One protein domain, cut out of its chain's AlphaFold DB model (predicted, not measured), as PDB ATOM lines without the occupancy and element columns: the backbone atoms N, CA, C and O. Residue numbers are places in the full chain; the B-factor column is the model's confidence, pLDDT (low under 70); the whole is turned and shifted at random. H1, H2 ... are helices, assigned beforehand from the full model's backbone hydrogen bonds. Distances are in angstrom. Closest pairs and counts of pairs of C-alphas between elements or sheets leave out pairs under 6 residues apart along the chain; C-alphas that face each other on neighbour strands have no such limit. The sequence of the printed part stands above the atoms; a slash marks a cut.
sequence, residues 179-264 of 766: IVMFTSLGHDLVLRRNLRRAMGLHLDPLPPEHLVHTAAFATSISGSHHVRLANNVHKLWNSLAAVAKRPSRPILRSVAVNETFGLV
ATOM      1  N   ILE A 179     345.916 307.998 234.827       72.94
ATOM      2  CA  ILE A 179     345.155 307.034 234.011       72.94
ATOM      3  C   ILE A 179     345.907 306.490 232.780       72.94
ATOM      4  O   ILE A 179     345.753 305.317 232.441       72.94
ATOM      5  N   VAL A 180     346.769 307.289 232.141       74.19
ATOM      6  CA  VAL A 180     347.610 306.875 230.996       74.19
ATOM      7  C   VAL A 180     348.664 305.834 231.402       74.19
ATOM      8  O   VAL A 180     348.842 304.816 230.726       74.19
ATOM      9  N   MET A 181     349.339 306.055 232.532       75.44
ATOM     10  CA  MET A 181     350.320 305.117 233.084       75.44
ATOM     11  C   MET A 181     349.637 303.860 233.620       75.44
ATOM     12  O   MET A 181     350.078 302.757 233.303       75.44
ATOM     13  N   PHE A 182     348.517 304.007 234.336       76.88
ATOM     14  CA  PHE A 182     347.713 302.871 234.788       76.88
ATOM     15  C   PHE A 182     347.235 301.996 233.620       76.88
ATOM     16  O   PHE A 182     347.378 300.777 233.665       76.88
ATOM     17  N   THR A 183     346.739 302.611 232.541       76.75
ATOM     18  CA  THR A 183     346.332 301.902 231.315       76.75
ATOM     19  C   THR A 183     347.509 301.125 230.720       76.75
ATOM     20  O   THR A 183     347.385 299.937 230.428       76.75
ATOM     21  N   SER A 184     348.684 301.755 230.625       74.44
ATOM     22  CA  SER A 184     349.898 301.136 230.074       74.44
ATOM     23  C   SER A 184     350.393 299.942 230.909       74.44
ATOM     24  O   SER A 184     350.686 298.878 230.361       74.44
ATOM     25  N   LEU A 185     350.444 300.092 232.239       76.75
ATOM     26  CA  LEU A 185     350.825 299.029 233.180       76.75
ATOM     27  C   LEU A 185     349.781 297.899 233.218       76.75
ATOM     28  O   LEU A 185     350.132 296.721 233.281       76.75
ATOM     29  N   GLY A 186     348.498 298.247 233.119       80.06
ATOM     30  CA  GLY A 186     347.388 297.304 233.038       80.06
ATOM     31  C   GLY A 186     347.436 296.432 231.787       80.06
ATOM     32  O   GLY A 186     347.289 295.211 231.875       80.06
ATOM     33  N   HIS A 187     347.708 297.028 230.623       77.19
ATOM     34  CA  HIS A 187     347.891 296.273 229.385       77.19
ATOM     35  C   HIS A 187     349.085 295.312 229.460       77.19
ATOM     36  O   HIS A 187     348.955 294.157 229.048       77.19
ATOM     37  N   ASP A 188     350.218 295.739 230.026       75.19
ATOM     38  CA  ASP A 188     351.388 294.878 230.232       75.19
ATOM     39  C   ASP A 188     351.085 293.694 231.175       75.19
ATOM     40  O   ASP A 188     351.394 292.545 230.843       75.19
ATOM     41  N   LEU A 189     350.396 293.938 232.296       79.44
ATOM     42  CA  LEU A 189     349.955 292.896 233.231       79.44
ATOM     43  C   LEU A 189     349.058 291.858 232.558       79.44
ATOM     44  O   LEU A 189     349.321 290.654 232.656       79.44
ATOM     45  N   VAL A 190     347.992 292.318 231.896       80.19
ATOM     46  CA  VAL A 190     347.022 291.448 231.221       80.19
ATOM     47  C   VAL A 190     347.723 290.635 230.141       80.19
ATOM     48  O   VAL A 190     347.563 289.415 230.096       80.19
ATOM     49  N   LEU A 191     348.567 291.270 229.323       75.62
ATOM     50  CA  LEU A 191     349.286 290.589 228.256       75.62
ATOM     51  C   LEU A 191     350.258 289.531 228.797       75.62
ATOM     52  O   LEU A 191     350.196 288.380 228.366       75.62
ATOM     53  N   ARG A 192     351.127 289.866 229.762       75.19
ATOM     54  CA  ARG A 192     352.080 288.899 230.346       75.19
ATOM     55  C   ARG A 192     351.363 287.729 231.019       75.19
ATOM     56  O   ARG A 192     351.809 286.586 230.900       75.19
ATOM     57  N   ARG A 193     350.249 287.994 231.712       78.81
ATOM     58  CA  ARG A 193     349.409 286.967 232.344       78.81
ATOM     59  C   ARG A 193     348.776 286.050 231.297       78.81
ATOM     60  O   ARG A 193     348.861 284.831 231.446       78.81
ATOM     61  N   ASN A 194     348.193 286.617 230.243       77.50
ATOM     62  CA  ASN A 194     347.523 285.855 229.192       77.50
ATOM     63  C   ASN A 194     348.517 285.043 228.356       77.50
ATOM     64  O   ASN A 194     348.273 283.864 228.129       77.50
ATOM     65  N   LEU A 195     349.678 285.608 228.002       72.81
ATOM     66  CA  LEU A 195     350.765 284.881 227.334       72.81
ATOM     67  C   LEU A 195     351.248 283.687 228.162       72.81
ATOM     68  O   LEU A 195     351.356 282.582 227.637       72.81
ATOM     69  N   ARG A 196     351.477 283.873 229.470       76.31
ATOM     70  CA  ARG A 196     351.864 282.773 230.369       76.31
ATOM     71  C   ARG A 196     350.799 281.673 230.420       76.31
ATOM     72  O   ARG A 196     351.150 280.499 230.488       76.31
ATOM     73  N   ARG A 197     349.510 282.033 230.379       73.94
ATOM     74  CA  ARG A 197     348.405 281.061 230.321       73.94
ATOM     75  C   ARG A 197     348.332 280.350 228.972       73.94
ATOM     76  O   ARG A 197     348.283 279.129 228.972       73.94
ATOM     77  N   ALA A 198     348.411 281.072 227.855       70.19
ATOM     78  CA  ALA A 198     348.428 280.493 226.513       70.19
ATOM     79  C   ALA A 198     349.603 279.514 226.323       70.19
ATOM     80  O   ALA A 198     349.403 278.422 225.799       70.19
ATOM     81  N   MET A 199     350.798 279.861 226.822       67.06
ATOM     82  CA  MET A 199     351.963 278.967 226.834       67.06
ATOM     83  C   MET A 199     351.739 277.712 227.685       67.06
ATOM     84  O   MET A 199     352.082 276.625 227.241       67.06
ATOM     85  N   GLY A 200     351.157 277.842 228.883       66.44
ATOM     86  CA  GLY A 200     350.844 276.685 229.731       66.44
ATOM     87  C   GLY A 200     349.856 275.719 229.069       66.44
ATOM     88  O   GLY A 200     350.068 274.515 229.093       66.44
ATOM     89  N   LEU A 201     348.832 276.247 228.392       64.31
ATOM     90  CA  LEU A 201     347.816 275.441 227.705       64.31
ATOM     91  C   LEU A 201     348.347 274.678 226.474       64.31
ATOM     92  O   LEU A 201     347.686 273.752 226.027       64.31
ATOM     93  N   HIS A 202     349.523 275.031 225.935       57.38
ATOM     94  CA  HIS A 202     350.194 274.250 224.881       57.38
ATOM     95  C   HIS A 202     350.983 273.045 225.428       57.38
ATOM     96  O   HIS A 202     351.479 272.239 224.644       57.38
ATOM     97  N   LEU A 203     351.141 272.939 226.752       59.25
ATOM     98  CA  LEU A 203     351.873 271.858 227.424       59.25
ATOM     99  C   LEU A 203     350.938 270.836 228.090       59.25
ATOM    100  O   LEU A 203     351.369 269.726 228.390       59.25
ATOM    101  N   ASP A 204     349.669 271.195 228.304       59.84
ATOM    102  CA  ASP A 204     348.651 270.312 228.875       59.84
ATOM    103  C   ASP A 204     347.951 269.489 227.772       59.84
ATOM    104  O   ASP A 204     347.467 270.070 226.796       59.84
ATOM    105  N   PRO A 205     347.782 268.160 227.926       59.28
ATOM    106  CA  PRO A 205     346.898 267.388 227.060       59.28
ATOM    107  C   PRO A 205     345.438 267.811 227.300       59.28
ATOM    108  O   PRO A 205     344.830 267.531 228.343       59.28
ATOM    109  N   LEU A 206     344.878 268.518 226.318       64.31
ATOM    110  CA  LEU A 206     343.500 269.005 226.297       64.31
ATOM    111  C   LEU A 206     342.675 268.239 225.249       64.31
ATOM    112  O   LEU A 206     343.208 267.914 224.187       64.31
ATOM    113  N   PRO A 207     341.382 267.970 225.511       66.38
ATOM    114  CA  PRO A 207     340.488 267.402 224.506       66.38
ATOM    115  C   PRO A 207     340.363 268.303 223.259       66.38
ATOM    116  O   PRO A 207     340.514 269.525 223.388       66.38
ATOM    117  N   PRO A 208     340.063 267.749 222.068       65.50
ATOM    118  CA  PRO A 208     340.023 268.502 220.810       65.50
ATOM    119  C   PRO A 208     339.138 269.757 220.841       65.50
ATOM    120  O   PRO A 208     339.545 270.817 220.367       65.50
ATOM    121  N   GLU A 209     337.967 269.678 221.469       66.62
ATOM    122  CA  GLU A 209     337.029 270.789 221.640       66.62
ATOM    123  C   GLU A 209     337.624 271.956 222.455       66.62
ATOM    124  O   GLU A 209     337.392 273.130 222.161       66.62
ATOM    125  N   HIS A 210     338.488 271.658 223.429       67.75
ATOM    126  CA  HIS A 210     339.183 272.670 224.223       67.75
ATOM    127  C   HIS A 210     340.375 273.299 223.491       67.75
ATOM    128  O   HIS A 210     340.743 274.437 223.807       67.75
ATOM    129  N   LEU A 211     340.976 272.601 222.519       67.62
ATOM    130  CA  LEU A 211     342.071 273.146 221.712       67.62
ATOM    131  C   LEU A 211     341.595 274.324 220.857       67.62
ATOM    132  O   LEU A 211     342.303 275.326 220.782       67.62
ATOM    133  N   VAL A 212     340.379 274.264 220.303       71.06
ATOM    134  CA  VAL A 212     339.794 275.357 219.501       71.06
ATOM    135  C   VAL A 212     339.657 276.638 220.328       71.06
ATOM    136  O   VAL A 212     340.173 277.684 219.938       71.06
ATOM    137  N   HIS A 213     339.048 276.570 221.517       71.50
ATOM    138  CA  HIS A 213     338.922 277.741 222.398       71.50
ATOM    139  C   HIS A 213     340.275 278.231 222.945       71.50
ATOM    140  O   HIS A 213     340.472 279.430 223.144       71.50
ATOM    141  N   THR A 214     341.226 277.321 223.173       69.19
ATOM    142  CA  THR A 214     342.595 277.657 223.600       69.19
ATOM    143  C   THR A 214     343.351 278.407 222.505       69.19
ATOM    144  O   THR A 214     343.979 279.432 222.780       69.19
ATOM    145  N   ALA A 215     343.255 277.936 221.260       70.88
ATOM    146  CA  ALA A 215     343.807 278.602 220.091       70.88
ATOM    147  C   ALA A 215     343.127 279.959 219.867       70.88
ATOM    148  O   ALA A 215     343.823 280.954 219.695       70.88
ATOM    149  N   ALA A 216     341.799 280.043 219.988       76.06
ATOM    150  CA  ALA A 216     341.058 281.302 219.919       76.06
ATOM    151  C   ALA A 216     341.531 282.323 220.974       76.06
ATOM    152  O   ALA A 216     341.753 283.486 220.646       76.06
ATOM    153  N   PHE A 217     341.772 281.893 222.218       77.06
ATOM    154  CA  PHE A 217     342.343 282.739 223.275       77.06
ATOM    155  C   PHE A 217     343.790 283.182 222.983       77.06
ATOM    156  O   PHE A 217     344.154 284.328 223.243       77.06
ATOM    157  N   ALA A 218     344.626 282.303 222.426       74.25
ATOM    158  CA  ALA A 218     345.990 282.649 222.018       74.25
ATOM    159  C   ALA A 218     346.022 283.588 220.791       74.25
ATOM    160  O   ALA A 218     346.885 284.463 220.684       74.25
ATOM    161  N   THR A 219     345.051 283.461 219.886       76.88
ATOM    162  CA  THR A 219     344.871 284.345 218.730       76.88
ATOM    163  C   THR A 219     344.333 285.709 219.165       76.88
ATOM    164  O   THR A 219     344.882 286.734 218.759       76.88
ATOM    165  N   SER A 220     343.361 285.759 220.086       75.56
ATOM    166  CA  SER A 220     342.741 287.004 220.570       75.56
ATOM    167  C   SER A 220     343.672 287.922 221.374       75.56
ATOM    168  O   SER A 220     343.315 289.075 221.623       75.56
ATOM    169  N   ILE A 221     344.899 287.495 221.694       72.69
ATOM    170  CA  ILE A 221     345.961 288.347 222.265       72.69
ATOM    171  C   ILE A 221     347.014 288.834 221.248       72.69
ATOM    172  O   ILE A 221     347.898 289.611 221.611       72.69
ATOM    173  N   SER A 222     346.931 288.428 219.976       70.44
ATOM    174  CA  SER A 222     347.865 288.841 218.912       70.44
ATOM    175  C   SER A 222     347.569 290.252 218.377       70.44
ATOM    176  O   SER A 222     346.433 290.710 218.395       70.44
ATOM    177  N   GLY A 223     348.578 290.976 217.887       64.56
ATOM    178  CA  GLY A 223     348.378 292.296 217.263       64.56
ATOM    179  C   GLY A 223     348.070 293.490 218.189       64.56
ATOM    180  O   GLY A 223     348.008 294.608 217.692       64.56
ATOM    181  N   SER A 224     347.944 293.329 219.514       65.06
ATOM    182  CA  SER A 224     347.849 294.495 220.416       65.06
ATOM    183  C   SER A 224     349.143 295.321 220.377       65.06
ATOM    184  O   SER A 224     350.232 294.761 220.472       65.06
ATOM    185  N   HIS A 225     349.071 296.652 220.295       59.47
ATOM    186  CA  HIS A 225     350.273 297.497 220.196       59.47
ATOM    187  C   HIS A 225     351.284 297.304 221.353       59.47
ATOM    188  O   HIS A 225     352.494 297.418 221.142       59.47
ATOM    189  N   HIS A 226     350.817 296.889 222.537       59.94
ATOM    190  CA  HIS A 226     351.668 296.528 223.675       59.94
ATOM    191  C   HIS A 226     352.446 295.209 223.490       59.94
ATOM    192  O   HIS A 226     353.449 294.999 224.176       59.94
ATOM    193  N   VAL A 227     352.082 294.340 222.530       64.25
ATOM    194  CA  VAL A 227     352.888 293.143 222.223       64.25
ATOM    195  C   VAL A 227     354.240 293.483 221.618       64.25
ATOM    196  O   VAL A 227     355.121 292.635 221.662       64.25
ATOM    197  N   ARG A 228     354.452 294.689 221.069       65.44
ATOM    198  CA  ARG A 228     355.704 295.042 220.373       65.44
ATOM    199  C   ARG A 228     356.931 294.868 221.273       65.44
ATOM    200  O   ARG A 228     357.897 294.236 220.851       65.44
ATOM    201  N   LEU A 229     356.866 295.333 222.525       68.38
ATOM    202  CA  LEU A 229     357.957 295.169 223.491       68.38
ATOM    203  C   LEU A 229     358.159 293.694 223.869       68.38
ATOM    204  O   LEU A 229     359.266 293.178 223.738       68.38
ATOM    205  N   ALA A 230     357.093 292.995 224.274       71.81
ATOM    206  CA  ALA A 230     357.164 291.579 224.649       71.81
ATOM    207  C   ALA A 230     357.678 290.692 223.495       71.81
ATOM    208  O   ALA A 230     358.513 289.818 223.707       71.81
ATOM    209  N   ASN A 231     357.239 290.963 222.264       75.06
ATOM    210  CA  ASN A 231     357.664 290.263 221.057       75.06
ATOM    211  C   ASN A 231     359.136 290.542 220.725       75.06
ATOM    212  O   ASN A 231     359.866 289.615 220.400       75.06
ATOM    213  N   ASN A 232     359.603 291.787 220.854       77.25
ATOM    214  CA  ASN A 232     361.020 292.113 220.671       77.25
ATOM    215  C   ASN A 232     361.897 291.434 221.735       77.25
ATOM    216  O   ASN A 232     362.925 290.855 221.391       77.25
ATOM    217  N   VAL A 233     361.453 291.395 222.997       79.81
ATOM    218  CA  VAL A 233     362.115 290.628 224.068       79.81
ATOM    219  C   VAL A 233     362.110 289.123 223.770       79.81
ATOM    220  O   VAL A 233     363.108 288.454 224.018       79.81
ATOM    221  N   HIS A 234     361.035 288.569 223.198       81.38
ATOM    222  CA  HIS A 234     360.984 287.160 222.787       81.38
ATOM    223  C   HIS A 234     361.900 286.860 221.591       81.38
ATOM    224  O   HIS A 234     362.580 285.839 221.604       81.38
ATOM    225  N   LYS A 235     361.980 287.751 220.595       83.62
ATOM    226  CA  LYS A 235     362.920 287.640 219.465       83.62
ATOM    227  C   LYS A 235     364.373 287.662 219.942       83.62
ATOM    228  O   LYS A 235     365.140 286.787 219.555       83.62
ATOM    229  N   LEU A 236     364.721 288.607 220.819       87.94
ATOM    230  CA  LEU A 236     366.054 288.710 221.419       87.94
ATOM    231  C   LEU A 236     366.374 287.509 222.321       87.94
ATOM    232  O   LEU A 236     367.478 286.977 222.274       87.94
ATOM    233  N   TRP A 237     365.406 287.031 223.109       85.88
ATOM    234  CA  TRP A 237     365.574 285.782 223.851       85.88
ATOM    235  C   TRP A 237     365.844 284.616 222.902       85.88
ATOM    236  O   TRP A 237     366.731 283.826 223.180       85.88
ATOM    237  N   ASN A 238     365.119 284.502 221.786       88.31
ATOM    238  CA  ASN A 238     365.268 283.383 220.859       88.31
ATOM    239  C   ASN A 238     366.611 283.384 220.126       88.31
ATOM    240  O   ASN A 238     367.184 282.310 219.964       88.31
ATOM    241  N   SER A 239     367.144 284.545 219.730       91.31
ATOM    242  CA  SER A 239     368.484 284.608 219.132       91.31
ATOM    243  C   SER A 239     369.567 284.189 220.132       91.31
ATOM    244  O   SER A 239     370.419 283.366 219.804       91.31
ATOM    245  N   LEU A 240     369.487 284.659 221.381       90.19
ATOM    246  CA  LEU A 240     370.405 284.258 222.455       90.19
ATOM    247  C   LEU A 240     370.222 282.786 222.869       90.19
ATOM    248  O   LEU A 240     371.196 282.085 223.136       90.19
ATOM    249  N   ALA A 241     368.984 282.293 222.905       87.88
ATOM    250  CA  ALA A 241     368.652 280.922 223.278       87.88
ATOM    251  C   ALA A 241     369.091 279.909 222.214       87.88
ATOM    252  O   ALA A 241     369.521 278.822 222.586       87.88
ATOM    253  N   ALA A 242     369.061 280.267 220.925       85.62
ATOM    254  CA  ALA A 242     369.624 279.443 219.858       85.62
ATOM    255  C   ALA A 242     371.135 279.225 220.055       85.62
ATOM    256  O   ALA A 242     371.600 278.087 220.010       85.62
ATOM    257  N   VAL A 243     371.883 280.290 220.376       87.31
ATOM    258  CA  VAL A 243     373.317 280.207 220.718       87.31
ATOM    259  C   VAL A 243     373.537 279.375 221.989       87.31
ATOM    260  O   VAL A 243     374.414 278.516 222.031       87.31
ATOM    261  N   ALA A 244     372.712 279.580 223.018       85.19
ATOM    262  CA  ALA A 244     372.830 278.913 224.317       85.19
ATOM    263  C   ALA A 244     372.124 277.540 224.419       85.19
ATOM    264  O   ALA A 244     371.996 277.014 225.526       85.19
ATOM    265  N   LYS A 245     371.626 276.977 223.304       87.25
ATOM    266  CA  LYS A 245     370.826 275.731 223.235       87.25
ATOM    267  C   LYS A 245     369.680 275.660 224.266       87.25
ATOM    268  O   LYS A 245     369.429 274.620 224.869       87.25
ATOM    269  N   ARG A 246     368.981 276.779 224.489       82.31
ATOM    270  CA  ARG A 246     367.847 276.900 225.424       82.31
ATOM    271  C   ARG A 246     366.495 276.916 224.695       82.31
ATOM    272  O   ARG A 246     366.445 277.302 223.530       82.31
ATOM    273  N   PRO A 247     365.386 276.544 225.364       75.31
ATOM    274  CA  PRO A 247     364.061 276.564 224.751       75.31
ATOM    275  C   PRO A 247     363.646 277.968 224.283       75.31
ATOM    276  O   PRO A 247     363.784 278.969 225.000       75.31
ATOM    277  N   SER A 248     363.100 278.019 223.068       73.38
ATOM    278  CA  SER A 248     362.558 279.221 222.438       73.38
ATOM    279  C   SER A 248     361.229 279.650 223.061       73.38
ATOM    280  O   SER A 248     360.379 278.824 223.390       73.38
ATOM    281  N   ARG A 249     361.009 280.961 223.147       74.81
ATOM    282  CA  ARG A 249     359.722 281.584 223.477       74.81
ATOM    283  C   ARG A 249     358.867 281.772 222.216       74.81
ATOM    284  O   ARG A 249     359.423 281.939 221.129       74.81
ATOM    285  N   PRO A 250     357.528 281.807 222.332       69.06
ATOM    286  CA  PRO A 250     356.655 282.050 221.189       69.06
ATOM    287  C   PRO A 250     356.852 283.464 220.627       69.06
ATOM    288  O   PRO A 250     356.797 284.451 221.366       69.06
ATOM    289  N   ILE A 251     357.044 283.559 219.310       72.31
ATOM    290  CA  ILE A 251     357.027 284.830 218.579       72.31
ATOM    291  C   ILE A 251     355.575 285.261 218.388       72.31
ATOM    292  O   ILE A 251     354.739 284.486 217.927       72.31
ATOM    293  N   LEU A 252     355.271 286.504 218.755       71.31
ATOM    294  CA  LEU A 252     353.908 287.026 218.734       71.31
ATOM    295  C   LEU A 252     353.589 287.574 217.343       71.31
ATOM    296  O   LEU A 252     354.380 288.328 216.765       71.31
ATOM    297  N   ARG A 253     352.427 287.201 216.800       66.25
ATOM    298  CA  ARG A 253     351.980 287.682 215.491       66.25
ATOM    299  C   ARG A 253     351.520 289.136 215.600       66.25
ATOM    300  O   ARG A 253     350.785 289.503 216.521       66.25
ATOM    301  N   SER A 254     351.955 289.957 214.649       64.44
ATOM    302  CA  SER A 254     351.290 291.227 214.361       64.44
ATOM    303  C   SER A 254     350.074 290.911 213.498       64.44
ATOM    304  O   SER A 254     350.196 290.124 212.563       64.44
ATOM    305  N   VAL A 255     348.928 291.510 213.804       65.06
ATOM    306  CA  VAL A 255     347.713 291.385 212.993       65.06
ATOM    307  C   VAL A 255     347.264 292.792 212.633       65.06
ATOM    308  O   VAL A 255     347.256 293.663 213.501       65.06
ATOM    309  N   ALA A 256     346.927 293.014 211.365       59.56
ATOM    310  CA  ALA A 256     346.356 294.269 210.894       59.56
ATOM    311  C   ALA A 256     344.864 294.324 211.256       59.56
ATOM    312  O   ALA A 256     343.996 294.104 210.418       59.56
ATOM    313  N   VAL A 257     344.579 294.572 212.533       62.44
ATOM    314  CA  VAL A 257     343.239 294.935 213.003       62.44
ATOM    315  C   VAL A 257     343.145 296.458 213.087       62.44
ATOM    316  O   VAL A 257     344.026 297.094 213.665       62.44
ATOM    317  N   ASN A 258     342.067 297.048 212.564       62.50
ATOM    318  CA  ASN A 258     341.773 298.487 212.690       62.50
ATOM    319  C   ASN A 258     341.252 298.845 214.103       62.50
ATOM    320  O   ASN A 258     340.332 299.640 214.268       62.50
ATOM    321  N   GLU A 259     341.809 298.207 215.133       65.06
ATOM    322  CA  GLU A 259     341.439 298.386 216.535       65.06
ATOM    323  C   GLU A 259     342.313 299.465 217.181       65.06
ATOM    324  O   GLU A 259     343.526 299.296 217.343       65.06
ATOM    325  N   THR A 260     341.689 300.553 217.630       59.28
ATOM    326  CA  THR A 260     342.351 301.530 218.498       59.28
ATOM    327  C   THR A 260     342.377 300.989 219.926       59.28
ATOM    328  O   THR A 260     341.343 300.842 220.575       59.28
ATOM    329  N   PHE A 261     343.569 300.678 220.426       60.56
ATOM    330  CA  PHE A 261     343.787 300.192 221.789       60.56
ATOM    331  C   PHE A 261     344.182 301.340 222.729       60.56
ATOM    332  O   PHE A 261     344.935 302.228 222.336       60.56
ATOM    333  N   GLY A 262     343.779 301.255 223.999       63.53
ATOM    334  CA  GLY A 262     344.120 302.231 225.039       63.53
ATOM    335  C   GLY A 262     342.924 303.099 225.426       63.53
ATOM    336  O   GLY A 262     341.788 302.627 225.435       63.53
ATOM    337  N   LEU A 263     343.180 304.362 225.773       62.22
ATOM    338  CA  LEU A 263     342.124 305.343 226.032       62.22
ATOM    339  C   LEU A 263     341.599 305.873 224.694       62.22
ATOM    340  O   LEU A 263     342.333 306.530 223.959       62.22
ATOM    341  N   VAL A 264     340.337 305.579 224.393       66.94
ATOM    342  CA  VAL A 264     339.651 306.001 223.165       66.94
ATOM    343  C   VAL A 264     338.489 306.941 223.498       66.94
ATOM    344  O   VAL A 264     337.859 306.763 224.544       66.94
TER     345      VAL A 264
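Overview. This is residues 179 to 264 of the 766 residues of an uncharacterized protein of Polyporus brumalis (UniProt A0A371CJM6). A long helix, H1, forms a helical hairpin with a shorter one, H2, which folds back over the last part of H1; a third helix, H3, begins beside the middle of H1 and splays away from it. From the far end of H3 the unnamed tail, residues 244 to 264, returns across the domain toward the start of H1. The printed part has 86 residues with three named helices, H1, H2 and H3 in chain order, and no named strand; its class is all helix. It is only just loose, close to compact, with a radius of gyration of the C-alphas of 14.6 A and spans of 40 by 37 by 23 A.

Along the chain. H1, residues 179 to 201, is 32.3 A long and begins with C-alpha 179 at (345.155, 307.034, 234.011). H2 holds residues 208 to 219. H3, residues 227 to 243, is 24.2 A long and ends with C-alpha 243 at (373.317, 280.207, 220.718).

Arrangement. H1 and H2 touch, with residues 195 to 201 of H1 and 214 to 218 of H2 alone; their closest C-alphas, of Ala 198 and Ala 218, are 5.5 A apart. They run opposite ways at a shallow tilt of 30 degrees. H1 and H3 are close but not clearly touching, the closest C-alphas being those of Leu 191 and Val 227, 7.5 A apart. They run the same way at a steep tilt of 45 degrees. H2 and H3 are apart. In H1 and H3 every O i to N i+4 pair is within hydrogen-bond range; in H2, 6 of 8 are.

Size, cuts and confidence. The C-alphas farthest apart, of Lys 245 and Val 264, are 43.5 A apart; those of Ile 179 and Val 264 are 12.2 A apart. The printed part has no cut, and both links between helices are short. Mean pLDDT of the printed part is 72.4; 34 residues are under 70, among them 199 to 211 and 253 to 264.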